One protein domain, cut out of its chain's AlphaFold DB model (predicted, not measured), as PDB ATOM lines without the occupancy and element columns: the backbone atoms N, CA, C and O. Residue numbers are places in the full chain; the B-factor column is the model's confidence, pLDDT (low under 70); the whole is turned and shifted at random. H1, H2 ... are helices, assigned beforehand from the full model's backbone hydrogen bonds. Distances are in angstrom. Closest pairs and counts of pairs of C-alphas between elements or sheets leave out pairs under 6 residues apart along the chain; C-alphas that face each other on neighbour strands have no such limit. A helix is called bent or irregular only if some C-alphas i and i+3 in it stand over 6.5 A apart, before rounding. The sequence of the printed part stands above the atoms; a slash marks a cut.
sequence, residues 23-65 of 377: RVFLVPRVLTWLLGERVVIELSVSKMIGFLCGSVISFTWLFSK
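Overview. This is residues 23 to 65 of the 377 residues of the protein "Signal peptide peptidase" of Gregarina niphandrodes (UniProt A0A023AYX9). The printed part makes a wide V: one side is the long, straight helix H2, and the other is a thin loop of chain that runs out to the short helix H1 at its tip and folds back. Residues 45 to 65, of which 45 to 64 belong to H2, stick out as an arm with nothing packed on it. The printed part has 43 residues with two named helices, H1 then H2, and no named strand; its class is all helix, with 26 residues in the named helices. It is extended, with a radius of gyration of the C-alphas of 14.7 A, and flat, with spans of 39 by 23 by 12 A.

Along the chain. The printed part begins at Arg 23, with its C-alpha at (484.990, 419.229, 861.892). H1 is residues 29 to 34, from C-alpha 29 at (482.586, 411.205, 846.238), and measures 9.1 A from first to last C-alpha. H2 is residues 45 to 64, 28.7 A from first to last C-alpha, and ends with C-alpha 64 at (448.028, 421.240, 859.207). Neither helix is bent.

Arrangement. H1 and H2 are apart, with no C-alpha of the one within 8 A of the other. A short link of 10 residues joins them. Residues 32 to 37, of which 32 to 34 belong to H1, stand free, with no C-alpha 8 or more apart along the chain within 10 A. In H1, 1 of 2 O i to N i+4 pairs is within hydrogen-bond range, beside 2 of 3 O i to N i+3 pairs; in H2, 15 of 16 O i to N i+4 pairs are.

Size, cuts and confidence. The two C-alphas farthest apart, those of Gly 36 and Ser 64, are 39.7 A from each other. The printed part has no cut, and it has no long link between its helices. The mean pLDDT of the printed part is 70.6; residues 23 to 43 are under 70, while H2 has a mean of 85.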
ATOM      1  N   ARG A  23     485.276 420.580 862.412       40.69
ATOM      2  CA  ARG A  23     484.990 419.229 861.892       40.69
ATOM      3  C   ARG A  23     484.711 419.290 860.394       40.69
ATOM      4  O   ARG A  23     483.569 419.432 859.964       40.69
ATOM      5  N   VAL A  24     485.770 419.127 859.604       41.69
ATOM      6  CA  VAL A  24     485.703 418.950 858.147       41.69
ATOM      7  C   VAL A  24     485.005 417.619 857.844       41.69
ATOM      8  O   VAL A  24     485.591 416.544 857.985       41.69
ATOM      9  N   PHE A  25     483.729 417.658 857.455       44.84
ATOM     10  CA  PHE A  25     483.027 416.457 857.004       44.84
ATOM     11  C   PHE A  25     483.305 416.241 855.514       44.84
ATOM     12  O   PHE A  25     482.828 416.988 854.661       44.84
ATOM     13  N   LEU A  26     484.097 415.215 855.199       42.69
ATOM     14  CA  LEU A  26     484.436 414.852 853.827       42.69
ATOM     15  C   LEU A  26     483.164 414.397 853.088       42.69
ATOM     16  O   LEU A  26     482.615 413.324 853.347       42.69
ATOM     17  N   VAL A  27     482.678 415.236 852.176       57.28
ATOM     18  CA  VAL A  27     481.492 414.974 851.357       57.28
ATOM     19  C   VAL A  27     481.674 413.668 850.550       57.28
ATOM     20  O   VAL A  27     482.743 413.451 849.972       57.28
ATOM     21  N   PRO A  28     480.656 412.784 850.455       56.12
ATOM     22  CA  PRO A  28     480.742 411.561 849.656       56.12
ATOM     23  C   PRO A  28     481.109 411.848 848.189       56.12
ATOM     24  O   PRO A  28     480.538 412.748 847.574       56.12
ATOM     25  N   ARG A  29     481.996 411.028 847.595       52.88
ATOM     26  CA  ARG A  29     482.586 411.205 846.238       52.88
ATOM     27  C   ARG A  29     481.582 411.416 845.087       52.88
ATOM     28  O   ARG A  29     481.975 411.830 844.002       52.88
ATOM     29  N   VAL A  30     480.300 411.127 845.303       61.59
ATOM     30  CA  VAL A  30     479.219 411.334 844.327       61.59
ATOM     31  C   VAL A  30     478.866 412.818 844.175       61.59
ATOM     32  O   VAL A  30     478.639 413.276 843.060       61.59
ATOM     33  N   LEU A  31     478.862 413.590 845.266       53.00
ATOM     34  CA  LEU A  31     478.467 415.004 845.229       53.00
ATOM     35  C   LEU A  31     479.592 415.890 844.672       53.00
ATOM     36  O   LEU A  31     479.323 416.840 843.942       53.00
ATOM     37  N   THR A  32     480.853 415.511 844.908       59.91
ATOM     38  CA  THR A  32     482.029 416.159 844.300       59.91
ATOM     39  C   THR A  32     482.105 415.960 842.785       59.91
ATOM     40  O   THR A  32     482.698 416.776 842.094       59.91
ATOM     41  N   TRP A  33     481.508 414.886 842.251       60.62
ATOM     42  CA  TRP A  33     481.425 414.662 840.802       60.62
ATOM     43  C   TRP A  33     480.323 415.510 840.142       60.62
ATOM     44  O   TRP A  33     480.425 415.827 838.962       60.62
ATOM     45  N   LEU A  34     479.293 415.903 840.902       63.78
ATOM     46  CA  LEU A  34     478.143 416.665 840.403       63.78
ATOM     47  C   LEU A  34     478.371 418.185 840.416       63.78
ATOM     48  O   LEU A  34     477.881 418.869 839.524       63.78
ATOM     49  N   LEU A  35     479.080 418.715 841.418       60.12
ATOM     50  CA  LEU A  35     479.238 420.164 841.609       60.12
ATOM     51  C   LEU A  35     480.558 420.732 841.065       60.12
ATOM     52  O   LEU A  35     480.754 421.936 841.148       60.12
ATOM     53  N   GLY A  36     481.453 419.908 840.503       55.25
ATOM     54  CA  GLY A  36     482.696 420.348 839.841       55.25
ATOM     55  C   GLY A  36     483.746 421.008 840.750       55.25
ATOM     56  O   GLY A  36     484.910 421.095 840.371       55.25
ATOM     57  N   GLU A  37     483.360 421.396 841.961       61.84
ATOM     58  CA  GLU A  37     484.138 422.176 842.910       61.84
ATOM     59  C   GLU A  37     484.069 421.535 844.305       61.84
ATOM     60  O   GLU A  37     483.111 420.828 844.653       61.84
ATOM     61  N   ARG A  38     485.119 421.723 845.115       51.44
ATOM     62  CA  ARG A  38     485.135 421.235 846.498       51.44
ATOM     63  C   ARG A  38     484.233 422.130 847.341       51.44
ATOM     64  O   ARG A  38     484.679 423.132 847.876       51.44
ATOM     65  N   VAL A  39     482.968 421.745 847.491       58.38
ATOM     66  CA  VAL A  39     482.064 422.425 848.426       58.38
ATOM     67  C   VAL A  39     482.487 422.085 849.854       58.38
ATOM     68  O   VAL A  39     482.223 420.983 850.347       58.38
ATOM     69  N   VAL A  40     483.166 423.025 850.508       59.41
ATOM     70  CA  VAL A  40     483.460 422.967 851.940       59.41
ATOM     71  C   VAL A  40     482.181 423.360 852.675       59.41
ATOM     72  O   VAL A  40     481.730 424.498 852.618       59.41
ATOM     73  N   ILE A  41     481.526 422.387 853.309       60.31
ATOM     74  CA  ILE A  41     480.301 422.643 854.070       60.31
ATOM     75  C   ILE A  41     480.692 422.897 855.525       60.31
ATOM     76  O   ILE A  41     480.906 421.963 856.296       60.31
ATOM     77  N   GLU A  42     480.739 424.168 855.912       63.25
ATOM     78  CA  GLU A  42     480.965 424.571 857.299       63.25
ATOM     79  C   GLU A  42     479.705 424.368 858.146       63.25
ATOM     80  O   GLU A  42     478.794 425.211 858.194       63.25
ATOM     81  N   LEU A  43     479.627 423.219 858.814       65.88
ATOM     82  CA  LEU A  43     478.471 422.825 859.610       65.88
ATOM     83  C   LEU A  43     478.594 423.328 861.059       65.88
ATOM     84  O   LEU A  43     478.988 422.599 861.964       65.88
ATOM     85  N   SER A  44     478.226 424.588 861.292       83.31
ATOM     86  CA  SER A  44     478.111 425.125 862.656       83.31
ATOM     87  C   SER A  44     476.884 424.551 863.388       83.31
ATOM     88  O   SER A  44     475.847 424.268 862.776       83.31
ATOM     89  N   VAL A  45     476.969 424.425 864.718       82.62
ATOM     90  CA  VAL A  45     475.874 423.942 865.584       82.62
ATOM     91  C   VAL A  45     474.603 424.783 865.399       82.62
ATOM     92  O   VAL A  45     473.496 424.240 865.360       82.62
ATOM     93  N   SER A  46     474.751 426.095 865.195       80.94
ATOM     94  CA  SER A  46     473.637 427.013 864.927       80.94
ATOM     95  C   SER A  46     472.889 426.662 863.634       80.94
ATOM     96  O   SER A  46     471.654 426.625 863.625       80.94
ATOM     97  N   LYS A  47     473.617 426.312 862.563       82.88
ATOM     98  CA  LYS A  47     473.049 425.895 861.269       82.88
ATOM     99  C   LYS A  47     472.278 424.577 861.406       82.88
ATOM    100  O   LYS A  47     471.189 424.446 860.848       82.88
ATOM    101  N   MET A  48     472.788 423.629 862.199       85.62
ATOM    102  CA  MET A  48     472.106 422.350 862.444       85.62
ATOM    103  C   MET A  48     470.804 422.507 863.236       85.62
ATOM    104  O   MET A  48     469.782 421.932 862.856       85.62
ATOM    105  N   ILE A  49     470.820 423.303 864.309       89.56
ATOM    106  CA  ILE A  49     469.614 423.587 865.102       89.56
ATOM    107  C   ILE A  49     468.571 424.293 864.225       89.56
ATOM    108  O   ILE A  49     467.404 423.900 864.221       89.56
ATOM    109  N   GLY A  50     468.998 425.281 863.430       87.81
ATOM    110  CA  GLY A  50     468.131 425.985 862.484       87.81
ATOM    111  C   GLY A  50     467.487 425.049 861.458       87.81
ATOM    112  O   GLY A  50     466.274 425.107 861.254       87.81
ATOM    113  N   PHE A  51     468.265 424.135 860.868       87.62
ATOM    114  CA  PHE A  51     467.758 423.149 859.912       87.62
ATOM    115  C   PHE A  51     466.740 422.191 860.546       87.62
ATOM    116  O   PHE A  51     465.685 421.933 859.960       87.62
ATOM    117  N   LEU A  52     467.005 421.706 861.764       91.12
ATOM    118  CA  LEU A  52     466.089 420.820 862.483       91.12
ATOM    119  C   LEU A  52     464.763 421.526 862.806       91.12
ATOM    120  O   LEU A  52     463.693 420.998 862.498       91.12
ATOM    121  N   CYS A  53     464.820 422.737 863.368       89.75
ATOM    122  CA  CYS A  53     463.628 423.533 863.664       89.75
ATOM    123  C   CYS A  53     462.837 423.873 862.393       89.75
ATOM    124  O   CYS A  53     461.616 423.697 862.363       89.75
ATOM    125  N   GLY A  54     463.519 424.305 861.326       87.19
ATOM    126  CA  GLY A  54     462.895 424.616 860.039       87.19
ATOM    127  C   GLY A  54     462.226 423.400 859.397       87.19
ATOM    128  O   GLY A  54     461.111 423.513 858.884       87.19
ATOM    129  N   SER A  55     462.852 422.223 859.487       87.75
ATOM    130  CA  SER A  55     462.292 420.961 858.991       87.75
ATOM    131  C   SER A  55     461.018 420.562 859.742       87.75
ATOM    132  O   SER A  55     460.016 420.220 859.114       87.75
ATOM    133  N   VAL A  56     460.985 420.707 861.073       89.75
ATOM    134  CA  VAL A  56     459.782 420.434 861.884       89.75
ATOM    135  C   VAL A  56     458.639 421.401 861.544       89.75
ATOM    136  O   VAL A  56     457.492 420.973 861.383       89.75
ATOM    137  N   ILE A  57     458.930 422.695 861.376       86.44
ATOM    138  CA  ILE A  57     457.931 423.700 860.966       86.44
ATOM    139  C   ILE A  57     457.411 423.404 859.547       86.44
ATOM    140  O   ILE A  57     456.206 423.450 859.299       86.44
ATOM    141  N   SER A  58     458.298 423.017 858.628       84.38
ATOM    142  CA  SER A  58     457.931 422.638 857.255       84.38
ATOM    143  C   SER A  58     457.067 421.384 857.224       84.38
ATOM    144  O   SER A  58     456.043 421.348 856.544       84.38
ATOM    145  N   PHE A  59     457.424 420.375 858.018       86.62
ATOM    146  CA  PHE A  59     456.656 419.145 858.138       86.62
ATOM    147  C   PHE A  59     455.265 419.419 858.713       86.62
ATOM    148  O   PHE A  59     454.270 419.014 858.125       86.62
ATOM    149  N   THR A  60     455.162 420.181 859.805       82.69
ATOM    150  CA  THR A  60     453.858 420.532 860.401       82.69
ATOM    151  C   THR A  60     452.975 421.369 859.469       82.69
ATOM    152  O   THR A  60     451.753 421.201 859.488       82.69
ATOM    153  N   TRP A  61     453.553 422.209 858.604       82.88
ATOM    154  CA  TRP A  61     452.802 422.917 857.561       82.88
ATOM    155  C   TRP A  61     452.171 421.967 856.534       82.88
ATOM    156  O   TRP A  61     450.999 422.155 856.191       82.88
ATOM    157  N   LEU A  62     452.891 420.918 856.110       81.12
ATOM    158  CA  LEU A  62     452.388 419.937 855.138       81.12
ATOM    159  C   LEU A  62     451.111 419.227 855.618       81.12
ATOM    160  O   LEU A  62     450.234 418.947 854.801       81.12
ATOM    161  N   PHE A  63     450.976 418.974 856.926       81.50
ATOM    162  CA  PHE A  63     449.792 418.309 857.490       81.50
ATOM    163  C   PHE A  63     448.685 419.283 857.893       81.50
ATOM    164  O   PHE A  63     447.516 419.031 857.609       81.50
ATOM    165  N   SER A  64     449.029 420.388 858.557       78.81
ATOM    166  CA  SER A  64     448.028 421.240 859.207       78.81
ATOM    167  C   SER A  64     447.437 422.309 858.282       78.81
ATOM    168  O   SER A  64     446.386 422.858 858.610       78.81
ATOM    169  N   LYS A  65     448.107 422.649 857.163       72.56
ATOM    170  CA  LYS A  65     447.723 423.726 856.218       72.56
ATOM    171  C   LYS A  65     447.247 425.018 856.908       72.56
ATOM    172  O   LYS A  65     446.374 425.729 856.416       72.56
TER     173      LYS A  65